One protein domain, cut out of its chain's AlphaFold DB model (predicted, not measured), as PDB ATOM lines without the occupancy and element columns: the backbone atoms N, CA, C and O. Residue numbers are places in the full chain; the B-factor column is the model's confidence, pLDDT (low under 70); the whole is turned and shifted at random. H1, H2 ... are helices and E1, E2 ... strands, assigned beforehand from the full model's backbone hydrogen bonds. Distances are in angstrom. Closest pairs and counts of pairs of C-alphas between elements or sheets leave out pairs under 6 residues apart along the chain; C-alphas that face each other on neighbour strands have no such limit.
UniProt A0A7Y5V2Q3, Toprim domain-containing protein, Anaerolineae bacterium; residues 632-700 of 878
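This is residues 632 to 700 of the 878 residues of the protein "Toprim domain-containing protein" of Anaerolineae bacterium (UniProt A0A7Y5V2Q3). A strongly twisted sheet of four strands is covered on one face by two helices, H1 and H3, while its other face has no named helix over it, and the short helix H2 only grazes the sheet beyond the end of E2. H1 slants over E4 and H3 runs along E2, and the two helices meet where H1 begins, at a steep angle to each other. The printed part has 69 residues with four named strands and three named helices, in the order E1, H1, E2, H2, E3, H3, E4, and its class is mixed, helices and strands. The sheet's order is E1, E4, E2, E3, with neighbours antiparallel throughout. The whole is compact, with a radius of gyration of the C-alphas of 11.2 A, and rounded, spanning 29 by 23 by 17 A.

The inner strands of the sheet are E4, residues 692 to 698, and E2, residues 656 to 663, antiparallel neighbours at 154 degrees between their directions; N 694 and O 661 are 2.8 A apart, within hydrogen-bond range, and so are N 661 and O 694, at 2.8 A. The edge strand E1, residues 632 to 635, is antiparallel to E4 at 155 degrees, with N 634 and O 695 within hydrogen-bond range at 2.9 A. The other edge strand, E3, residues 674 to 677, is antiparallel to E2 at 153 degrees, with N 660 and O 676 within hydrogen-bond range at 2.8 A. E1 and E3 are apart. H1, residues 642 to 653, is on the sheet at a height of 8.5 A, over E4 and only just not over E1, on which 2 of its C-alphas fall. On the local plane it stands at 41 degrees to E4, slantwise to the strands; their closest C-alphas, those of Ala 650 and Tyr 697, are 7.1 A apart. H3, residues 680 to 688, is on the same face at a height of 9.1 A, over E2 and only just over E4, on which 3 of its C-alphas fall. It runs along the strands, at 20 degrees to E2 on the local plane, and the closest C-alphas of H3 and E2, those of Ala 683 and Ile 660, are 6.6 A apart. H1 touches H3 with residues 642 to 643 alone, at a steep tilt of 66 degrees, opposite ways; their closest C-alphas, those of Val 642 and Cys 684, are 6.2 A apart. H2, residues 668 to 671, only grazes the sheet and is apart from H1 and H3. E1, H1 and E2 form a split strand-helix-strand unit, two strands running the same way with another strand, E4, between them in the sheet; E3, H3 and E4 form a second, with E2 between its strands, and both crossovers are right-handed. Every O i to N i+4 pair is within hydrogen-bond range in H1 and H3; H2 is too short for such a pair.

E2, the longest strand, measures 21.1 A from first to last C-alpha, and E4 measures 19.9 A. E1 and E3 measure 10.3 A each; E1 begins at C-alpha 632, (173.489, 136.350, 114.528). H1 is 16.0 A long and begins at C-alpha 642, (181.341, 150.637, 119.124). H3 is 12.5 A long and H2 5.3 A. E4 ends at C-alpha 698, (169.467, 140.172, 110.757).

The two C-alphas farthest apart, those of Arg 689 and Ala 700, are 32.1 A from each other. The printed part has no cut. The link from E1 to H1 is short, with 6 residues, and the other links are tight. The mean pLDDT of the printed part is 81.7; residue 654 and residues 665 to 672 are under 70, and H2 has a mean of 62.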
ATOM      1  N   ALA A 632     172.191 136.650 113.936       84.62
ATOM      2  CA  ALA A 632     173.489 136.350 114.528       84.62
ATOM      3  C   ALA A 632     173.922 137.522 115.411       84.62
ATOM      4  O   ALA A 632     173.688 138.674 115.055       84.62
ATOM      5  N   ALA A 633     174.533 137.235 116.558       88.25
ATOM      6  CA  ALA A 633     174.936 138.252 117.521       88.25
ATOM      7  C   ALA A 633     176.464 138.341 117.628       88.25
ATOM      8  O   ALA A 633     177.144 137.316 117.652       88.25
ATOM      9  N   ILE A 634     177.004 139.558 117.714       87.38
ATOM     10  CA  ILE A 634     178.435 139.809 117.959       87.38
ATOM     11  C   ILE A 634     178.596 140.537 119.285       87.38
ATOM     12  O   ILE A 634     177.989 141.584 119.495       87.38
ATOM     13  N   THR A 635     179.444 139.997 120.157       89.56
ATOM     14  CA  THR A 635     179.830 140.638 121.420       89.56
ATOM     15  C   THR A 635     180.806 141.781 121.160       89.56
ATOM     16  O   THR A 635     181.836 141.575 120.516       89.56
ATOM     17  N   LEU A 636     180.496 142.967 121.685       87.81
ATOM     18  CA  LEU A 636     181.378 144.128 121.616       87.81
ATOM     19  C   LEU A 636     182.530 143.998 122.615       87.81
ATOM     20  O   LEU A 636     182.315 143.673 123.782       87.81
ATOM     21  N   GLN A 637     183.739 144.311 122.162       84.75
ATOM     22  CA  GLN A 637     184.940 144.376 122.986       84.75
ATOM     23  C   GLN A 637     185.071 145.744 123.688       84.75
ATOM     24  O   GLN A 637     184.594 146.754 123.144       84.75
ATOM     25  N   PRO A 638     185.682 145.807 124.890       76.81
ATOM     26  CA  PRO A 638     185.752 147.034 125.695       76.81
ATOM     27  C   PRO A 638     186.699 148.109 125.144       76.81
ATOM     28  O   PRO A 638     186.473 149.296 125.365       76.81
ATOM     29  N   ASP A 639     187.750 147.702 124.440       81.12
ATOM     30  CA  ASP A 639     188.931 148.495 124.080       81.12
ATOM     31  C   ASP A 639     188.813 149.249 122.747       81.12
ATOM     32  O   ASP A 639     189.724 149.976 122.356       81.12
ATOM     33  N   GLU A 640     187.677 149.138 122.061       81.12
ATOM     34  CA  GLU A 640     187.527 149.655 120.704       81.12
ATOM     35  C   GLU A 640     186.208 150.427 120.485       81.12
ATOM     36  O   GLU A 640     185.199 150.115 121.129       81.12
ATOM     37  N   PRO A 641     186.138 151.428 119.580       86.69
ATOM     38  CA  PRO A 641     184.896 152.148 119.286       86.69
ATOM     39  C   PRO A 641     183.743 151.232 118.842       86.69
ATOM     40  O   PRO A 641     183.910 150.382 117.966       86.69
ATOM     41  N   VAL A 642     182.550 151.435 119.423       84.25
ATOM     42  CA  VAL A 642     181.341 150.637 119.124       84.25
ATOM     43  C   VAL A 642     181.010 150.664 117.636       84.25
ATOM     44  O   VAL A 642     180.752 149.623 117.046       84.25
ATOM     45  N   GLU A 643     181.054 151.835 117.008       84.62
ATOM     46  CA  GLU A 643     180.675 152.010 115.603       84.62
ATOM     47  C   GLU A 643     181.577 151.227 114.645       84.62
ATOM     48  O   GLU A 643     181.083 150.593 113.712       84.62
ATOM     49  N   ALA A 644     182.890 151.216 114.894       84.06
ATOM     50  CA  ALA A 644     183.849 150.452 114.097       84.06
ATOM     51  C   ALA A 644     183.593 148.943 114.223       84.06
ATOM     52  O   ALA A 644     183.537 148.230 113.217       84.06
ATOM     53  N   GLN A 645     183.349 148.465 115.447       89.44
ATOM     54  CA  GLN A 645     182.998 147.070 115.703       89.44
ATOM     55  C   GLN A 645     181.660 146.687 115.067       89.44
ATOM     56  O   GLN A 645     181.557 145.624 114.458       89.44
ATOM     57  N   VAL A 646     180.651 147.563 115.141       85.94
ATOM     58  CA  VAL A 646     179.345 147.306 114.530       85.94
ATOM     59  C   VAL A 646     179.458 147.229 113.015       85.94
ATOM     60  O   VAL A 646     178.879 146.319 112.421       85.94
ATOM     61  N   LYS A 647     180.215 148.143 112.393       84.00
ATOM     62  CA  LYS A 647     180.490 148.134 110.950       84.00
ATOM     63  C   LYS A 647     181.203 146.851 110.537       84.00
ATOM     64  O   LYS A 647     180.749 146.182 109.612       84.00
ATOM     65  N   ARG A 648     182.255 146.447 111.255       85.31
ATOM     66  CA  ARG A 648     182.936 145.173 110.979       85.31
ATOM     67  C   ARG A 648     182.025 143.972 111.170       85.31
ATOM     68  O   ARG A 648     182.061 143.069 110.346       85.31
ATOM     69  N   GLY A 649     181.181 143.973 112.197       81.75
ATOM     70  CA  GLY A 649     180.197 142.921 112.417       81.75
ATOM     71  C   GLY A 649     179.143 142.843 111.311       81.75
ATOM     72  O   GLY A 649     178.846 141.754 110.821       81.75
ATOM     73  N   ALA A 650     178.652 143.994 110.844       81.56
ATOM     74  CA  ALA A 650     177.738 144.090 109.709       81.56
ATOM     75  C   ALA A 650     178.380 143.554 108.423       81.56
ATOM     76  O   ALA A 650     177.721 142.840 107.668       81.56
ATOM     77  N   SER A 651     179.663 143.849 108.191       74.62
ATOM     78  CA  SER A 651     180.428 143.332 107.052       74.62
ATOM     79  C   SER A 651     180.716 141.833 107.172       74.62
ATOM     80  O   SER A 651     180.500 141.099 106.211       74.62
ATOM     81  N   ALA A 652     181.143 141.360 108.345       78.88
ATOM     82  CA  ALA A 652     181.514 139.966 108.589       78.88
ATOM     83  C   ALA A 652     180.310 139.018 108.506       78.88
ATOM     84  O   ALA A 652     180.376 137.978 107.858       78.88
ATOM     85  N   LEU A 653     179.187 139.395 109.126       77.56
ATOM     86  CA  LEU A 653     177.939 138.629 109.068       77.56
ATOM     87  C   LEU A 653     177.092 138.967 107.846       77.56
ATOM     88  O   LEU A 653     176.085 138.304 107.588       77.56
ATOM     89  N   VAL A 654     177.474 140.008 107.102       68.75
ATOM     90  CA  VAL A 654     176.724 140.513 105.953       68.75
ATOM     91  C   VAL A 654     175.260 140.799 106.346       68.75
ATOM     92  O   VAL A 654     174.315 140.456 105.629       68.75
ATOM     93  N   GLY A 655     175.065 141.384 107.530       77.19
ATOM     94  CA  GLY A 655     173.770 141.529 108.197       77.19
ATOM     95  C   GLY A 655     173.464 142.967 108.611       77.19
ATOM     96  O   GLY A 655     174.366 143.790 108.755       77.19
ATOM     97  N   LYS A 656     172.178 143.286 108.800       82.69
ATOM     98  CA  LYS A 656     171.734 144.597 109.307       82.69
ATOM     99  C   LYS A 656     171.592 144.516 110.831       82.69
ATOM    100  O   LYS A 656     170.880 143.620 111.277       82.69
ATOM    101  N   PRO A 657     172.205 145.405 111.629       86.94
ATOM    102  CA  PRO A 657     171.960 145.429 113.067       86.94
ATOM    103  C   PRO A 657     170.492 145.795 113.333       86.94
ATOM    104  O   PRO A 657     169.960 146.721 112.720       86.94
ATOM    105  N   ILE A 658     169.832 145.030 114.200       90.31
ATOM    106  CA  ILE A 658     168.401 145.178 114.517       90.31
ATOM    107  C   ILE A 658     168.132 145.287 116.016       90.31
ATOM    108  O   ILE A 658     167.155 145.914 116.409       90.31
ATOM    109  N   ALA A 659     168.985 144.705 116.863       90.44
ATOM    110  CA  ALA A 659     168.801 144.765 118.308       90.44
ATOM    111  C   ALA A 659     170.131 144.794 119.067       90.44
ATOM    112  O   ALA A 659     171.181 144.417 118.546       90.44
ATOM    113  N   ILE A 660     170.057 145.236 120.316       90.25
ATOM    114  CA  ILE A 660     171.111 145.195 121.322       90.25
ATOM    115  C   ILE A 660     170.664 144.210 122.398       90.25
ATOM    116  O   ILE A 660     169.564 144.333 122.925       90.25
ATOM    117  N   GLU A 661     171.513 143.251 122.733       91.19
ATOM    118  CA  GLU A 661     171.355 142.359 123.878       91.19
ATOM    119  C   GLU A 661     172.331 142.804 124.970       91.19
ATOM    120  O   GLU A 661     173.550 142.723 124.800       91.19
ATOM    121  N   ALA A 662     171.791 143.315 126.074       86.44
ATOM    122  CA  ALA A 662     172.563 143.811 127.205       86.44
ATOM    123  C   ALA A 662     172.492 142.836 128.387       86.44
ATOM    124  O   ALA A 662     171.404 142.420 128.789       86.44
ATOM    125  N   TYR A 663     173.651 142.523 128.965       83.75
ATOM    126  CA  TYR A 663     173.796 141.674 130.144       83.75
ATOM    127  C   TYR A 663     174.435 142.488 131.272       83.75
ATOM    128  O   TYR A 663     175.475 143.121 131.071       83.75
ATOM    129  N   ALA A 664     173.806 142.487 132.451       71.56
ATOM    130  CA  ALA A 664     174.254 143.279 133.597       71.56
ATOM    131  C   ALA A 664     175.620 142.816 134.130       71.56
ATOM    132  O   ALA A 664     176.447 143.647 134.496       71.56
ATOM    133  N   THR A 665     175.879 141.508 134.104       68.38
ATOM    134  CA  THR A 665     177.182 140.900 134.399       68.38
ATOM    135  C   THR A 665     177.464 139.738 133.432       68.38
ATOM    136  O   THR A 665     176.520 139.176 132.867       68.38
ATOM    137  N   PRO A 666     178.733 139.331 133.229       61.88
ATOM    138  CA  PRO A 666     179.069 138.128 132.456       61.88
ATOM    139  C   PRO A 666     178.456 136.829 133.016       61.88
ATOM    140  O   PRO A 666     178.336 135.852 132.284       61.88
ATOM    141  N   GLU A 667     178.057 136.824 134.292       63.75
ATOM    142  CA  GLU A 667     177.447 135.691 135.002       63.75
ATOM    143  C   GLU A 667     175.914 135.620 134.824       63.75
ATOM    144  O   GLU A 667     175.317 134.573 135.061       63.75
ATOM    145  N   ASP A 668     175.264 136.688 134.340       62.47
ATOM    146  CA  ASP A 668     173.810 136.748 134.100       62.47
ATOM    147  C   ASP A 668     173.378 136.163 132.734       62.47
ATOM    148  O   ASP A 668     172.229 136.330 132.322       62.47
ATOM    149  N   ILE A 669     174.262 135.456 132.014       59.50
ATOM    150  CA  ILE A 669     173.935 134.834 130.713       59.50
ATOM    151  C   ILE A 669     172.728 133.884 130.835       59.50
ATOM    152  O   ILE A 669     171.884 133.859 129.938       59.50
ATOM    153  N   ASP A 670     172.592 133.192 131.971       58.09
ATOM    154  CA  ASP A 670     171.495 132.251 132.240       58.09
ATOM    155  C   ASP A 670     170.154 132.932 132.578       58.09
ATOM    156  O   ASP A 670     169.100 132.307 132.468       58.09
ATOM    157  N   ARG A 671     170.158 134.220 132.962       66.94
ATOM    158  CA  ARG A 671     168.932 135.002 133.237       66.94
ATOM    159  C   ARG A 671     168.326 135.642 131.985       66.94
ATOM    160  O   ARG A 671     167.195 136.123 132.039       66.94
ATOM    161  N   GLY A 672     169.047 135.594 130.867       68.88
ATOM    162  CA  GLY A 672     168.633 136.146 129.583       68.88
ATOM    163  C   GLY A 672     168.941 137.646 129.436       68.88
ATOM    164  O   GLY A 672     168.983 138.381 130.423       68.88
ATOM    165  N   PRO A 673     169.187 138.120 128.203       82.69
ATOM    166  CA  PRO A 673     169.512 139.520 127.951       82.69
ATOM    167  C   PRO A 673     168.290 140.433 128.053       82.69
ATOM    168  O   PRO A 673     167.172 140.050 127.703       82.69
ATOM    169  N   VAL A 674     168.534 141.703 128.375       83.94
ATOM    170  CA  VAL A 674     167.590 142.773 128.035       83.94
ATOM    171  C   VAL A 674     167.786 143.111 126.560       83.94
ATOM    172  O   VAL A 674     168.868 143.551 126.161       83.94
ATOM    173  N   ARG A 675     166.752 142.884 125.746       88.19
ATOM    174  CA  ARG A 675     166.779 143.150 124.304       88.19
ATOM    175  C   ARG A 675     166.160 144.510 123.995       88.19
ATOM    176  O   ARG A 675     165.021 144.770 124.366       88.19
ATOM    177  N   LEU A 676     166.908 145.355 123.299       87.88
ATOM    178  CA  LEU A 676     166.509 146.710 122.912       87.88
ATOM    179  C   LEU A 676     166.657 146.893 121.395       87.88
ATOM    180  O   LEU A 676     167.517 146.237 120.803       87.88
ATOM    181  N   PRO A 677     165.878 147.779 120.749       87.50
ATOM    182  CA  PRO A 677     166.128 148.177 119.366       87.50
ATOM    183  C   PRO A 677     167.546 148.725 119.194       87.50
ATOM    184  O   PRO A 677     168.090 149.383 120.086       87.50
ATOM    185  N   TYR A 678     168.172 148.438 118.054       88.62
ATOM    186  CA  TYR A 678     169.532 148.907 117.812       88.62
ATOM    187  C   TYR A 678     169.581 150.411 117.521       88.62
ATOM    188  O   TYR A 678     169.057 150.865 116.509       88.62
ATOM    189  N   THR A 679     170.329 151.151 118.346       86.56
ATOM    190  CA  THR A 679     170.874 152.475 118.009       86.56
ATOM    191  C   THR A 679     172.338 152.564 118.450       86.56
ATOM    192  O   THR A 679     172.729 151.998 119.477       86.56
ATOM    193  N   ALA A 680     173.171 153.277 117.683       80.50
ATOM    194  CA  ALA A 680     174.598 153.419 117.991       80.50
ATOM    195  C   ALA A 680     174.823 154.084 119.367       80.50
ATOM    196  O   ALA A 680     175.637 153.617 120.169       80.50
ATOM    197  N   GLY A 681     174.026 155.113 119.680       83.81
ATOM    198  CA  GLY A 681     174.057 155.817 120.964       83.81
ATOM    199  C   GLY A 681     173.668 154.938 122.158       83.81
ATOM    200  O   GLY A 681     174.345 154.980 123.192       83.81
ATOM    201  N   ALA A 682     172.636 154.093 122.020       84.00
ATOM    202  CA  ALA A 682     172.231 153.168 123.080       84.00
ATOM    203  C   ALA A 682     173.296 152.092 123.325       84.00
ATOM    204  O   ALA A 682     173.661 151.851 124.475       84.00
ATOM    205  N   ALA A 683     173.857 151.502 122.265       84.00
ATOM    206  CA  ALA A 683     174.924 150.510 122.389       84.00
ATOM    207  C   ALA A 683     176.154 151.084 123.119       84.00
ATOM    208  O   ALA A 683     176.722 150.428 123.994       84.00
ATOM    209  N   CYS A 684     176.527 152.332 122.814       84.06
ATOM    210  CA  CYS A 684     177.631 153.027 123.474       84.06
ATOM    211  C   CYS A 684     177.333 153.312 124.955       84.06
ATOM    212  O   CYS A 684     178.135 152.972 125.827       84.06
ATOM    213  N   SER A 685     176.151 153.859 125.247       83.88
ATOM    214  CA  SER A 685     175.735 154.235 126.602       83.88
ATOM    215  C   SER A 685     175.594 153.031 127.537       83.88
ATOM    216  O   SER A 685     176.003 153.090 128.695       83.88
ATOM    217  N   ILE A 686     175.042 151.919 127.046       83.62
ATOM    218  CA  ILE A 686     174.890 150.681 127.824       83.62
ATOM    219  C   ILE A 686     176.263 150.082 128.136       83.62
ATOM    220  O   ILE A 686     176.526 149.708 129.278       83.62
ATOM    221  N   ARG A 687     177.169 150.065 127.154       83.56
ATOM    222  CA  ARG A 687     178.535 149.567 127.345       83.56
ATOM    223  C   ARG A 687     179.323 150.408 128.352       83.56
ATOM    224  O   ARG A 687     180.021 149.853 129.194       83.56
ATOM    225  N   GLN A 688     179.192 151.737 128.310       82.25
ATOM    226  CA  GLN A 688     179.851 152.645 129.263       82.25
ATOM    227  C   GLN A 688     179.420 152.411 130.719       82.25
ATOM    228  O   GLN A 688     180.186 152.701 131.634       82.25
ATOM    229  N   ARG A 689     178.226 151.848 130.946       81.62
ATOM    230  CA  ARG A 689     177.734 151.460 132.277       81.62
ATOM    231  C   ARG A 689     178.279 150.107 132.762       81.62
ATOM    232  O   ARG A 689     177.836 149.624 133.798       81.62
ATOM    233  N   GLY A 690     179.223 149.504 132.035       75.94
ATOM    234  CA  GLY A 690     179.896 148.258 132.414       75.94
ATOM    235  C   GLY A 690     179.161 146.977 132.011       75.94
ATOM    236  O   GLY A 690     179.609 145.893 132.371       75.94
ATOM    237  N   ALA A 691     178.057 147.079 131.262       80.25
ATOM    238  CA  ALA A 691     177.306 145.921 130.786       80.25
ATOM    239  C   ALA A 691     178.006 145.237 129.600       80.25
ATOM    240  O   ALA A 691     178.592 145.899 128.735       80.25
ATOM    241  N   LEU A 692     177.883 143.909 129.512       83.94
ATOM    242  CA  LEU A 692     178.280 143.166 128.317       83.94
ATOM    243  C   LEU A 692     177.215 143.374 127.240       83.94
ATOM    244  O   LEU A 692     176.031 143.126 127.463       83.94
ATOM    245  N   VAL A 693     177.642 143.842 126.068       87.81
ATOM    246  CA  VAL A 693     176.748 144.209 124.966       87.81
ATOM    247  C   VAL A 693     176.995 143.298 123.774       87.81
ATOM    248  O   VAL A 693     178.116 143.211 123.273       87.81
ATOM    249  N   ARG A 694     175.936 142.655 123.282       90.75
ATOM    250  CA  ARG A 694     175.918 141.983 121.982       90.75
ATOM    251  C   ARG A 694     175.029 142.745 121.012       90.75
ATOM    252  O   ARG A 694     173.958 143.217 121.376       90.75
ATOM    253  N   ILE A 695     175.464 142.850 119.766       91.06
ATOM    254  CA  ILE A 695     174.675 143.440 118.685       91.06
ATOM    255  C   ILE A 695     174.114 142.309 117.845       91.06
ATOM    256  O   ILE A 695     174.871 141.489 117.329       91.06
ATOM    257  N   VAL A 696     172.792 142.262 117.729       89.56
ATOM    258  CA  VAL A 696     172.059 141.267 116.952       89.56
ATOM    259  C   VAL A 696     171.854 141.799 115.544       89.56
ATOM    260  O   VAL A 696     171.265 142.863 115.341       89.56
ATOM    261  N   TYR A 697     172.305 141.027 114.566       88.81
ATOM    262  CA  TYR A 697     172.187 141.308 113.147       88.81
ATOM    263  C   TYR A 697     171.158 140.384 112.514       88.81
ATOM    264  O   TYR A 697     171.213 139.171 112.709       88.81
ATOM    265  N   GLN A 698     170.272 140.940 111.695       86.56
ATOM    266  CA  GLN A 698     169.467 140.172 110.757       86.56
ATOM    267  C   GLN A 698     170.354 139.737 109.587       86.56
ATOM    268  O   GLN A 698     170.892 140.582 108.862       86.56
ATOM    269  N   THR A 699     170.516 138.429 109.407       82.88
ATOM    270  CA  THR A 699     171.323 137.828 108.338       82.88
ATOM    271  C   THR A 699     170.437 137.359 107.180       82.88
ATOM    272  O   THR A 699     169.211 137.491 107.199       82.88
ATOM    273  N   ALA A 700     171.049 136.888 106.088       76.00
ATOM    274  CA  ALA A 700     170.286 136.372 104.955       76.00
ATOM    275  C   ALA A 700     169.488 135.118 105.357       76.00
ATOM    276  O   ALA A 700     169.986 134.290 106.113       76.00
TER     277      ALA A 700